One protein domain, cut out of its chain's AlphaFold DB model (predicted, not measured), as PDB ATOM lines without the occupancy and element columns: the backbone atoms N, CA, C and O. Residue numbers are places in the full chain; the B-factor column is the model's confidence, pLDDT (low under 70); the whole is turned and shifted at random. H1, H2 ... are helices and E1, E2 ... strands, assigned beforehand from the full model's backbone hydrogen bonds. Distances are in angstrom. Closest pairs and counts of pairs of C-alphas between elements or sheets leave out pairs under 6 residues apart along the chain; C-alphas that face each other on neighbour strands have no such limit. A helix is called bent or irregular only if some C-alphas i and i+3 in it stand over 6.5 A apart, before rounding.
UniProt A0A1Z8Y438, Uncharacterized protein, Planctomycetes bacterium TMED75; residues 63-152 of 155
ATOM      1  N   GLU A  63     154.747 255.043 158.222       87.44
ATOM      2  CA  GLU A  63     154.166 253.730 158.499       87.44
ATOM      3  C   GLU A  63     155.057 252.900 159.431       87.44
ATOM      4  O   GLU A  63     154.566 252.323 160.396       87.44
ATOM      5  N   ALA A  64     156.379 252.914 159.229       87.06
ATOM      6  CA  ALA A  64     157.320 252.195 160.090       87.06
ATOM      7  C   ALA A  64     157.294 252.709 161.543       87.06
ATOM      8  O   ALA A  64     157.395 251.923 162.487       87.06
ATOM      9  N   LEU A  65     157.115 254.022 161.738       89.00
ATOM     10  CA  LEU A  65     156.965 254.610 163.074       89.00
ATOM     11  C   LEU A  65     155.651 254.197 163.746       89.00
ATOM     12  O   LEU A  65     155.638 253.960 164.954       89.00
ATOM     13  N   LEU A  66     154.553 254.130 162.986       92.00
ATOM     14  CA  LEU A  66     153.261 253.661 163.489       92.00
ATOM     15  C   LEU A  66     153.328 252.179 163.874       92.00
ATOM     16  O   LEU A  66     152.915 251.819 164.972       92.00
ATOM     17  N   ASP A  67     153.943 251.356 163.027       91.88
ATOM     18  CA  ASP A  67     154.199 249.941 163.290       91.88
ATOM     19  C   ASP A  67     155.018 249.733 164.570       91.88
ATOM     20  O   ASP A  67     154.680 248.896 165.407       91.88
ATOM     21  N   LEU A  68     156.103 250.495 164.747       91.19
ATOM     22  CA  LEU A  68     156.921 250.424 165.959       91.19
ATOM     23  C   LEU A  68     156.118 250.840 167.197       91.19
ATOM     24  O   LEU A  68     156.186 250.176 168.231       91.19
ATOM     25  N   PHE A  69     155.335 251.912 167.086       93.75
ATOM     26  CA  PHE A  69     154.465 252.389 168.158       93.75
ATOM     27  C   PHE A  69     153.419 251.348 168.583       93.75
ATOM     28  O   PHE A  69     153.124 251.230 169.776       93.75
ATOM     29  N   ASP A  70     152.880 250.589 167.629       93.25
ATOM     30  CA  ASP A  70     151.936 249.505 167.896       93.25
ATOM     31  C   ASP A  70     152.618 248.292 168.525       93.25
ATOM     32  O   ASP A  70     152.104 247.742 169.492       93.25
ATOM     33  N   ARG A  71     153.800 247.893 168.039       92.12
ATOM     34  CA  ARG A  71     154.546 246.753 168.604       92.12
ATOM     35  C   ARG A  71     154.953 246.987 170.053       92.12
ATOM     36  O   ARG A  71     154.902 246.067 170.861       92.12
ATOM     37  N   LEU A  72     155.323 248.220 170.397       91.94
ATOM     38  CA  LEU A  72     155.655 248.593 171.774       91.94
ATOM     39  C   LEU A  72     154.434 248.592 172.707       91.94
ATOM     40  O   LEU A  72     154.593 248.796 173.907       91.94
ATOM     41  N   ALA A  73     153.217 248.401 172.187       89.31
ATOM     42  CA  ALA A  73     152.012 248.364 173.004       89.31
ATOM     43  C   ALA A  73     151.884 247.137 173.894       89.31
ATOM     44  O   ALA A  73     151.193 247.203 174.906       89.31
ATOM     45  N   GLU A  74     152.518 246.044 173.488       84.75
ATOM     46  CA  GLU A  74     152.436 244.746 174.153       84.75
ATOM     47  C   GLU A  74     153.542 244.561 175.204       84.75
ATOM     48  O   GLU A  74     153.697 243.470 175.743       84.75
ATOM     49  N   ASP A  75     154.335 245.604 175.467       85.12
ATOM     50  CA  ASP A  75     155.518 245.532 176.320       85.12
ATOM     51  C   ASP A  75     155.272 246.160 177.704       85.12
ATOM     52  O   ASP A  75     154.816 247.302 177.828       85.12
ATOM     53  N   ASP A  76     155.613 245.408 178.752       83.31
ATOM     54  CA  ASP A  76     155.477 245.824 180.154       83.31
ATOM     55  C   ASP A  76     156.765 246.466 180.707       83.31
ATOM     56  O   ASP A  76     156.801 246.925 181.850       83.31
ATOM     57  N   ASP A  77     157.848 246.501 179.922       91.19
ATOM     58  CA  ASP A  77     159.091 247.146 180.334       91.19
ATOM     59  C   ASP A  77     158.943 248.675 180.397       91.19
ATOM     60  O   ASP A  77     158.604 249.340 179.414       91.19
ATOM     61  N   ALA A  78     159.271 249.258 181.553       87.81
ATOM     62  CA  ALA A  78     159.110 250.689 181.807       87.81
ATOM     63  C   ALA A  78     159.890 251.573 180.817       87.81
ATOM     64  O   ALA A  78     159.401 252.628 180.405       87.81
ATOM     65  N   ARG A  79     161.089 251.151 180.384       87.88
ATOM     66  CA  ARG A  79     161.875 251.912 179.402       87.88
ATOM     67  C   ARG A  79     161.204 251.876 178.030       87.88
ATOM     68  O   ARG A  79     161.194 252.885 177.331       87.88
ATOM     69  N   ARG A  80     160.619 250.745 177.641       90.00
ATOM     70  CA  ARG A  80     159.874 250.621 176.380       90.00
ATOM     71  C   ARG A  80     158.558 251.382 176.394       90.00
ATOM     72  O   ARG A  80     158.219 251.996 175.385       90.00
ATOM     73  N   GLN A  81     157.871 251.432 177.531       90.88
ATOM     74  CA  GLN A  81     156.695 252.284 177.713       90.88
ATOM     75  C   GLN A  81     157.058 253.772 177.621       90.88
ATOM     76  O   GLN A  81     156.394 254.520 176.901       90.88
ATOM     77  N   ALA A  82     158.164 254.188 178.247       91.81
ATOM     78  CA  ALA A  82     158.715 255.536 178.104       91.81
ATOM     79  C   ALA A  82     159.041 255.874 176.643       91.81
ATOM     80  O   ALA A  82     158.647 256.923 176.130       91.81
ATOM     81  N   PHE A  83     159.700 254.950 175.940       91.88
ATOM     82  CA  PHE A  83     160.016 255.098 174.524       91.88
ATOM     83  C   PHE A  83     158.752 255.223 173.664       91.88
ATOM     84  O   PHE A  83     158.648 256.130 172.836       91.88
ATOM     85  N   ARG A  84     157.756 254.358 173.893       94.12
ATOM     86  CA  ARG A  84     156.454 254.407 173.217       94.12
ATOM     87  C   ARG A  84     155.757 255.741 173.445       94.12
ATOM     88  O   ARG A  84     155.193 256.293 172.501       94.12
ATOM     89  N   TRP A  85     155.809 256.262 174.667       94.62
ATOM     90  CA  TRP A  85     155.200 257.540 175.010       94.62
ATOM     91  C   TRP A  85     155.829 258.697 174.231       94.62
ATOM     92  O   TRP A  85     155.114 259.442 173.553       94.62
ATOM     93  N   VAL A  86     157.164 258.794 174.224       92.94
ATOM     94  CA  VAL A  86     157.882 259.826 173.454       92.94
ATOM     95  C   VAL A  86     157.605 259.679 171.953       92.94
ATOM     96  O   VAL A  86     157.301 260.671 171.283       92.94
ATOM     97  N   LEU A  87     157.619 258.453 171.421       92.75
ATOM     98  CA  LEU A  87     157.257 258.176 170.028       92.75
ATOM     99  C   LEU A  87     155.819 258.623 169.717       92.75
ATOM    100  O   LEU A  87     155.582 259.279 168.702       92.75
ATOM    101  N   GLY A  88     154.866 258.359 170.613       94.31
ATOM    102  CA  GLY A  88     153.485 258.828 170.510       94.31
ATOM    103  C   GLY A  88     153.389 260.353 170.400       94.31
ATOM    104  O   GLY A  88     152.686 260.870 169.526       94.31
ATOM    105  N   LEU A  89     154.151 261.095 171.209       93.19
ATOM    106  CA  LEU A  89     154.218 262.559 171.118       93.19
ATOM    107  C   LEU A  89     154.802 263.042 169.784       93.19
ATOM    108  O   LEU A  89     154.298 264.007 169.194       93.19
ATOM    109  N   ILE A  90     155.832 262.367 169.269       89.44
ATOM    110  CA  ILE A  90     156.393 262.658 167.943       89.44
ATOM    111  C   ILE A  90     155.338 262.419 166.858       89.44
ATOM    112  O   ILE A  90     155.156 263.274 165.988       89.44
ATOM    113  N   LEU A  91     154.593 261.315 166.920       92.31
ATOM    114  CA  LEU A  91     153.526 260.998 165.969       92.31
ATOM    115  C   LEU A  91     152.382 262.026 166.012       92.31
ATOM    116  O   LEU A  91     151.852 262.404 164.961       92.31
ATOM    117  N   VAL A  92     152.037 262.552 167.194       93.88
ATOM    118  CA  VAL A  92     151.098 263.684 167.334       93.88
ATOM    119  C   VAL A  92     151.659 264.936 166.659       93.88
ATOM    120  O   VAL A  92     150.971 265.587 165.866       93.88
ATOM    121  N   ARG A  93     152.935 265.257 166.899       89.56
ATOM    122  CA  ARG A  93     153.621 266.399 166.275       89.56
ATOM    123  C   ARG A  93     153.689 266.274 164.747       89.56
ATOM    124  O   ARG A  93     153.527 267.279 164.052       89.56
ATOM    125  N   LYS A  94     153.884 265.059 164.222       86.81
ATOM    126  CA  LYS A  94     153.848 264.735 162.783       86.81
ATOM    127  C   LYS A  94     152.435 264.729 162.198       86.81
ATOM    128  O   LYS A  94     152.293 264.624 160.987       86.81
ATOM    129  N   LYS A  95     151.401 264.916 163.029       91.25
ATOM    130  CA  LYS A  95     149.985 264.861 162.646       91.25
ATOM    131  C   LYS A  95     149.540 263.473 162.157       91.25
ATOM    132  O   LYS A  95     148.562 263.398 161.424       91.25
ATOM    133  N   LEU A  96     150.209 262.399 162.573       92.62
ATOM    134  CA  LEU A  96     149.783 261.015 162.313       92.62
ATOM    135  C   LEU A  96     148.795 260.540 163.384       92.62
ATOM    136  O   LEU A  96     147.790 259.897 163.078       92.62
ATOM    137  N   LEU A  97     149.027 260.959 164.631       95.75
ATOM    138  CA  LEU A  97     148.089 260.819 165.741       95.75
ATOM    139  C   LEU A  97     147.444 262.169 166.087       95.75
ATOM    140  O   LEU A  97     147.979 263.248 165.813       95.75
ATOM    141  N   ARG A  98     146.268 262.111 166.701       94.81
ATOM    142  CA  ARG A  98     145.557 263.240 167.297       94.81
ATOM    143  C   ARG A  98     145.303 262.926 168.766       94.81
ATOM    144  O   ARG A  98     144.746 261.878 169.063       94.81
ATOM    145  N   LEU A  99     145.657 263.852 169.653       95.44
ATOM    146  CA  LEU A  99     145.226 263.814 171.048       95.44
ATOM    147  C   LEU A  99     143.756 264.236 171.127       95.44
ATOM    148  O   LEU A  99     143.407 265.343 170.710       95.44
ATOM    149  N   GLU A 100     142.901 263.343 171.614       94.31
ATOM    150  CA  GLU A 100     141.472 263.607 171.813       94.31
ATOM    151  C   GLU A 100     141.167 264.093 173.225       94.31
ATOM    152  O   GLU A 100     140.236 264.870 173.422       94.31
ATOM    153  N   GLY A 101     141.986 263.689 174.193       93.88
ATOM    154  CA  GLY A 101     141.913 264.179 175.556       93.88
ATOM    155  C   GLY A 101     142.897 263.473 176.476       93.88
ATOM    156  O   GLY A 101     143.582 262.525 176.083       93.88
ATOM    157  N   THR A 102     142.920 263.940 177.715       96.00
ATOM    158  CA  THR A 102     143.684 263.359 178.817       96.00
ATOM    159  C   THR A 102     142.761 263.139 180.009       96.00
ATOM    160  O   THR A 102     141.843 263.932 180.232       96.00
ATOM    161  N   SER A 103     142.988 262.080 180.780       94.75
ATOM    162  CA  SER A 103     142.224 261.780 181.992       94.75
ATOM    163  C   SER A 103     143.171 261.371 183.123       94.75
ATOM    164  O   SER A 103     144.063 260.565 182.872       94.75
ATOM    165  N   PRO A 104     143.026 261.915 184.342       94.06
ATOM    166  CA  PRO A 104     143.815 261.466 185.484       94.06
ATOM    167  C   PRO A 104     143.374 260.064 185.931       94.06
ATOM    168  O   PRO A 104     142.179 259.768 185.974       94.06
ATOM    169  N   THR A 105     144.333 259.220 186.295       92.75
ATOM    170  CA  THR A 105     144.136 257.873 186.851       92.75
ATOM    171  C   THR A 105     144.963 257.707 188.131       92.75
ATOM    172  O   THR A 105     145.707 258.606 188.520       92.75
ATOM    173  N   GLU A 106     144.830 256.569 188.819       89.56
ATOM    174  CA  GLU A 106     145.673 256.249 189.986       89.56
ATOM    175  C   GLU A 106     147.153 256.050 189.613       89.56
ATOM    176  O   GLU A 106     148.030 256.231 190.453       89.56
ATOM    177  N   GLU A 107     147.421 255.704 188.352       84.56
ATOM    178  CA  GLU A 107     148.749 255.365 187.823       84.56
ATOM    179  C   GLU A 107     149.418 256.532 187.076       84.56
ATOM    180  O   GLU A 107     150.556 256.395 186.641       84.56
ATOM    181  N   GLY A 108     148.730 257.670 186.907       87.69
ATOM    182  CA  GLY A 108     149.261 258.852 186.225       87.69
ATOM    183  C   GLY A 108     148.231 259.541 185.332       87.69
ATOM    184  O   GLY A 108     147.034 259.570 185.621       87.69
ATOM    185  N   THR A 109     148.684 260.126 184.220       94.00
ATOM    186  CA  THR A 109     147.789 260.747 183.228       94.00
ATOM    187  C   THR A 109     147.598 259.826 182.026       94.00
ATOM    188  O   THR A 109     148.553 259.485 181.335       94.00
ATOM    189  N   LEU A 110     146.354 259.458 181.724       95.12
ATOM    190  CA  LEU A 110     146.002 258.654 180.556       95.12
ATOM    191  C   LEU A 110     145.731 259.543 179.340       95.12
ATOM    192  O   LEU A 110     144.852 260.406 179.371       95.12
ATOM    193  N   PHE A 111     146.442 259.298 178.246       96.50
ATOM    194  CA  PHE A 111     146.267 259.965 176.962       96.50
ATOM    195  C   PHE A 111     145.371 259.118 176.057       96.50
ATOM    196  O   PHE A 111     145.583 257.917 175.900       96.50
ATOM    197  N   MET A 112     144.390 259.765 175.426       96.62
ATOM    198  CA  MET A 112     143.512 259.157 174.424       96.62
ATOM    199  C   MET A 112     143.909 259.668 173.044       96.62
ATOM    200  O   MET A 112     143.703 260.838 172.709       96.62
ATOM    201  N   LEU A 113     144.515 258.791 172.250       96.69
ATOM    202  CA  LEU A 113     145.061 259.104 170.937       96.69
ATOM    203  C   LEU A 113     144.233 258.449 169.834       96.69
ATOM    204  O   LEU A 113     143.790 257.310 169.953       96.69
ATOM    205  N   ARG A 114     144.081 259.142 168.709       95.75
ATOM    206  CA  ARG A 114     143.421 258.609 167.515       95.75
ATOM    207  C   ARG A 114     144.317 258.738 166.298       95.75
ATOM    208  O   ARG A 114     144.912 259.794 166.081       95.75
ATOM    209  N   ARG A 115     144.386 257.689 165.478       95.06
ATOM    210  CA  ARG A 115     145.053 257.770 164.172       95.06
ATOM    211  C   ARG A 115     144.271 258.699 163.259       95.06
ATOM    212  O   ARG A 115     143.044 258.664 163.201       95.06
ATOM    213  N   ARG A 116     144.964 259.566 162.532       89.88
ATOM    214  CA  ARG A 116     144.281 260.415 161.556       89.88
ATOM    215  C   ARG A 116     143.725 259.563 160.420       89.88
ATOM    216  O   ARG A 116     144.431 258.740 159.861       89.88
ATOM    217  N   GLY A 117     142.461 259.801 160.074       87.44
ATOM    218  CA  GLY A 117     141.773 259.059 159.019       87.44
ATOM    219  C   GLY A 117     141.245 257.686 159.445       87.44
ATOM    220  O   GLY A 117     140.646 257.016 158.610       87.44
ATOM    221  N   SER A 118     141.416 257.276 160.710       90.19
ATOM    222  CA  SER A 118     140.754 256.073 161.218       90.19
ATOM    223  C   SER A 118     139.258 256.299 161.414       90.19
ATOM    224  O   SER A 118     138.803 257.432 161.607       90.19
ATOM    225  N   ASP A 119     138.509 255.199 161.409       90.50
ATOM    226  CA  ASP A 119     137.089 255.192 161.739       90.50
ATOM    227  C   ASP A 119     136.862 255.827 163.125       90.50
ATOM    228  O   ASP A 119     137.533 255.441 164.092       90.50
ATOM    229  N   PRO A 120     135.976 256.835 163.242       87.56
ATOM    230  CA  PRO A 120     135.712 257.485 164.509       87.56
ATOM    231  C   PRO A 120     134.976 256.617 165.540       87.56
ATOM    232  O   PRO A 120     134.953 257.016 166.707       87.56
ATOM    233  N   GLU A 121     134.382 255.493 165.133       89.94
ATOM    234  CA  GLU A 121     133.719 254.538 166.028       89.94
ATOM    235  C   GLU A 121     134.708 253.599 166.731       89.94
ATOM    236  O   GLU A 121     134.371 253.000 167.755       89.94
ATOM    237  N   LEU A 122     135.941 253.486 166.224       90.38
ATOM    238  CA  LEU A 122     136.975 252.700 166.885       90.38
ATOM    239  C   LEU A 122     137.389 253.351 168.212       90.38
ATOM    240  O   LEU A 122     137.508 254.581 168.295       90.38
ATOM    241  N   PRO A 123     137.648 252.541 169.254       92.25
ATOM    242  CA  PRO A 123     138.104 253.066 170.529       92.25
ATOM    243  C   PRO A 123     139.456 253.783 170.361       92.25
ATOM    244  O   PRO A 123     140.304 253.325 169.587       92.25
ATOM    245  N   PRO A 124     139.686 254.897 171.082       94.62
ATOM    246  CA  PRO A 124     140.971 255.577 171.051       94.62
ATOM    247  C   PRO A 124     142.068 254.686 171.641       94.62
ATOM    248  O   PRO A 124     141.839 253.903 172.564       94.62
ATOM    249  N   ILE A 125     143.283 254.855 171.127       95.75
ATOM    250  CA  ILE A 125     144.491 254.246 171.673       95.75
ATOM    251  C   ILE A 125     144.767 254.897 173.026       95.75
ATOM    252  O   ILE A 125     144.854 256.122 173.127       95.75
ATOM    253  N   GLN A 126     144.913 254.070 174.054       94.88
ATOM    254  CA  GLN A 126     145.226 254.510 175.407       94.88
ATOM    255  C   GLN A 126     146.729 254.406 175.660       94.88
ATOM    256  O   GLN A 126     147.364 253.420 175.285       94.88
ATOM    257  N   MET A 127     147.293 255.438 176.280       94.38
ATOM    258  CA  MET A 127     148.718 255.523 176.583       94.38
ATOM    259  C   MET A 127     148.909 256.267 177.903       94.38
ATOM    260  O   MET A 127     148.470 257.408 178.021       94.38
ATOM    261  N   LEU A 128     149.524 255.629 178.896       93.19
ATOM    262  CA  LEU A 128     149.845 256.269 180.174       93.19
ATOM    263  C   LEU A 128     151.082 257.156 180.034       93.19
ATOM    264  O   LEU A 128     152.021 256.802 179.323       93.19
ATOM    265  N   ASP A 129     151.060 258.304 180.705       92.56
ATOM    266  CA  ASP A 129     152.225 259.159 180.908       92.56
ATOM    267  C   ASP A 129     153.160 258.528 181.951       92.56
ATOM    268  O   ASP A 129     152.737 258.376 183.097       92.56
ATOM    269  N   PRO A 130     154.403 258.161 181.585       91.00
ATOM    270  CA  PRO A 130     155.363 257.589 182.520       91.00
ATOM    271  C   PRO A 130     156.012 258.630 183.448       91.00
ATOM    272  O   PRO A 130     156.930 258.275 184.182       91.00
ATOM    273  N   GLU A 131     155.580 259.896 183.402       89.88
ATOM    274  CA  GLU A 131     156.094 260.998 184.226       89.88
ATOM    275  C   GLU A 131     157.614 261.176 184.085       89.88
ATOM    276  O   GLU A 131     158.364 261.281 185.059       89.88
ATOM    277  N   LEU A 132     158.087 261.197 182.836       88.25
ATOM    278  CA  LEU A 132     159.514 261.299 182.537       88.25
ATOM    279  C   LEU A 132     160.114 262.609 183.047       88.25
ATOM    280  O   LEU A 132     159.536 263.689 182.894       88.25
ATOM    281  N   SER A 133     161.339 262.516 183.565       89.25
ATOM    282  CA  SER A 133     162.159 263.700 183.788       89.25
ATOM    283  C   SER A 133     162.497 264.374 182.450       89.25
ATOM    284  O   SER A 133     162.483 263.739 181.390       89.25
ATOM    285  N   GLU A 134     162.821 265.672 182.477       81.56
ATOM    286  CA  GLU A 134     163.216 266.388 181.255       81.56
ATOM    287  C   GLU A 134     164.458 265.753 180.603       81.56
ATOM    288  O   GLU A 134     164.536 265.670 179.376       81.56
ATOM    289  N   ASP A 135     165.398 265.274 181.422       85.75
ATOM    290  CA  ASP A 135     166.631 264.641 180.957       85.75
ATOM    291  C   ASP A 135     166.352 263.285 180.295       85.75
ATOM    292  O   ASP A 135     166.860 263.030 179.202       85.75
ATOM    293  N   ASP A 136     165.488 262.453 180.886       86.75
ATOM    294  CA  ASP A 136     165.114 261.152 180.311       86.75
ATOM    295  C   ASP A 136     164.331 261.323 179.007       86.75
ATOM    296  O   ASP A 136     164.614 260.663 178.006       86.75
ATOM    297  N   ALA A 137     163.375 262.258 178.983       84.94
ATOM    298  CA  ALA A 137     162.612 262.569 177.782       84.94
ATOM    299  C   ALA A 137     163.522 263.068 176.650       84.94
ATOM    300  O   ALA A 137     163.315 262.709 175.487       84.94
ATOM    301  N   ARG A 138     164.544 263.873 176.975       83.06
ATOM    302  CA  ARG A 138     165.533 264.348 176.002       83.06
ATOM    303  C   ARG A 138     166.425 263.213 175.504       83.06
ATOM    304  O   ARG A 138     166.563 263.081 174.295       83.06
ATOM    305  N   ALA A 139     166.942 262.367 176.392       87.00
ATOM    306  CA  ALA A 139     167.764 261.219 176.015       87.00
ATOM    307  C   ALA A 139     167.014 260.250 175.084       87.00
ATOM    308  O   ALA A 139     167.560 259.829 174.068       87.00
ATOM    309  N   ILE A 140     165.744 259.952 175.378       88.19
ATOM    310  CA  ILE A 140     164.900 259.104 174.522       88.19
ATOM    311  C   ILE A 140     164.619 259.784 173.176       88.19
ATOM    312  O   ILE A 140     164.635 259.127 172.136       88.19
ATOM    313  N   ALA A 141     164.352 261.094 173.167       81.69
ATOM    314  CA  ALA A 141     164.133 261.837 171.929       81.69
ATOM    315  C   ALA A 141     165.391 261.886 171.044       81.69
ATOM    316  O   ALA A 141     165.265 261.823 169.819       81.69
ATOM    317  N   ASP A 142     166.575 261.976 171.650       84.00
ATOM    318  CA  ASP A 142     167.859 261.932 170.952       84.00
ATOM    319  C   ASP A 142     168.142 260.516 170.413       84.00
ATOM    320  O   ASP A 142     168.451 260.386 169.231       84.00
ATOM    321  N   GLU A 143     167.915 259.460 171.209       84.94
ATOM    322  CA  GLU A 143     167.999 258.049 170.777       84.94
ATOM    323  C   GLU A 143     167.064 257.778 169.581       84.94
ATOM    324  O   GLU A 143     167.466 257.190 168.578       84.94
ATOM    325  N   LEU A 144     165.828 258.284 169.632       79.69
ATOM    326  CA  LEU A 144     164.894 258.253 168.502       79.69
ATOM    327  C   LEU A 144     165.435 259.017 167.290       79.69
ATOM    328  O   LEU A 144     165.283 258.561 166.161       79.69
ATOM    329  N   GLY A 145     166.067 260.171 167.501       74.69
ATOM    330  CA  GLY A 145     166.701 260.948 166.441       74.69
ATOM    331  C   GLY A 145     167.831 260.193 165.738       74.69
ATOM    332  O   GLY A 145     167.906 260.250 164.511       74.69
ATOM    333  N   GLU A 146     168.661 259.471 166.493       77.19
ATOM    334  CA  GLU A 146     169.752 258.632 165.980       77.19
ATOM    335  C   GLU A 146     169.226 257.415 165.217       77.19
ATOM    336  O   GLU A 146     169.616 257.215 164.070       77.19
ATOM    337  N   ILE A 147     168.262 256.672 165.777       72.00
ATOM    338  CA  ILE A 147     167.602 255.548 165.083       72.00
ATOM    339  C   ILE A 147     167.018 256.016 163.747       72.00
ATOM    340  O   ILE A 147     167.095 255.320 162.738       72.00
ATOM    341  N   MET A 148     166.462 257.229 163.722       65.75
ATOM    342  CA  MET A 148     165.896 257.811 162.513       65.75
ATOM    343  C   MET A 148     166.929 258.364 161.518       65.75
ATOM    344  O   MET A 148     166.540 258.728 160.404       65.75
ATOM    345  N   ALA A 149     168.198 258.474 161.912       62.72
ATOM    346  CA  ALA A 149     169.301 258.977 161.098       62.72
ATOM    347  C   ALA A 149     170.252 257.865 160.608       62.72
ATOM    348  O   ALA A 149     170.798 257.993 159.514       62.72
ATOM    349  N   ASP A 150     170.434 256.786 161.376       51.72
ATOM    350  CA  ASP A 150     171.427 255.729 161.113       51.72
ATOM    351  C   ASP A 150     171.042 254.740 159.993       51.72
ATOM    352  O   ASP A 150     171.928 254.132 159.389       51.72
ATOM    353  N   GLU A 151     169.761 254.602 159.626       49.81
ATOM    354  CA  GLU A 151     169.344 253.711 158.520       49.81
ATOM    355  C   GLU A 151     169.820 254.173 157.123       49.81
ATOM    356  O   GLU A 151     169.757 253.405 156.163       49.81
ATOM    357  N   ASP A 152     170.383 255.379 157.007       42.69
ATOM    358  CA  ASP A 152     170.963 255.918 155.768       42.69
ATOM    359  C   ASP A 152     172.435 255.512 155.535       42.69
ATOM    360  O   ASP A 152     172.957 255.694 154.434       42.69
TER     361      ASP A 152
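What this domain is: This is residues 63 to 152 of the 155 residues of an uncharacterized protein of Planctomycetes bacterium TMED75 (UniProt A0A1Z8Y438). A small antiparallel sheet of three strands, E1, E2 and E3, has helix H2 packed slantwise over one face, and H2 is the middle of the domain, between the sheet and the long helix H3, which crosses it on the side away from the sheet. H1 folds back along H2 as the other arm of a helical hairpin and only grazes the sheet. The printed part has 90 residues with three named helices and three named strands, in the order H1 H2 E1 E2 E3 H3; the sheet's order is E1 - E2 - E3, all antiparallel, and the class is mixed, helices and strands. It is compact, with a radius of gyration of the C-alphas of 13.2 A and spans of 38 by 31 by 22 A.

How they stand to each other: Strands E1, residues 97 to 105, E2, residues 108 to 115, and E3, residues 125 to 128, form a meander, each strand the antiparallel neighbour of the one before. E1 and E2 are a hairpin at 157 degrees, with N 98 and O 114 within hydrogen-bond range at 2.8 A. E2 and E3 are a hairpin at 155 degrees, with N 111 and O 127 at 2.8 A. E1 bends by 62 degrees at residue 100. H2, residues 78 to 93, is on the sheet at a height of 9.1 A, over E2 and E3 and only just not over E1, on which 2 of its C-alphas fall; this makes two layers, a helix on one face of a sheet. It runs slantwise to the strands, at 52 degrees to E3 on the local plane. The closest C-alphas of H2 and E3 are those of Trp 85 and Met 127, 7.0 A apart. H1, residues 63 to 74, touches H2, with the C-alphas of Phe 69 and Arg 84 closest at 5.8 A; they run opposite ways at a shallow tilt of 34.7 degrees, only just short of steep. H3, residues 134 to 152, touches H2 with residues 137 to 144 alone, about perpendicular at 73 degrees; the closest C-alphas are those of Phe 83 and Ile 140, 6.3 A apart. H3 is not on the sheet, and is apart from H1. Every O i to N i+4 pair is within hydrogen-bond range in H2, against 6 of 8 in H1 and 13 of 15 in H3.

Where its parts are: E1 begins at C-alpha 97, (148.089, 260.819, 165.741), and is 21.7 A long; E2 is 22.5 A and E3 10.2 A. H1, 18.1 A, begins at C-alpha 63, (154.166, 253.730, 158.499), and H2 is 22.8 A. H3, 28.6 A, ends at C-alpha 152, (170.963, 255.918, 155.768); it is only just irregular, with C-alphas 148 and 151 6.7 A apart.

The domain as a whole: The two C-alphas farthest apart are those of Glu 106 and Asp 152, 42.6 A. The printed part has no cut and no long link; E2 to E3 is short and the others are tight. The mean pLDDT of the printed part is 88.1, and residues 148 to 152 are under 70.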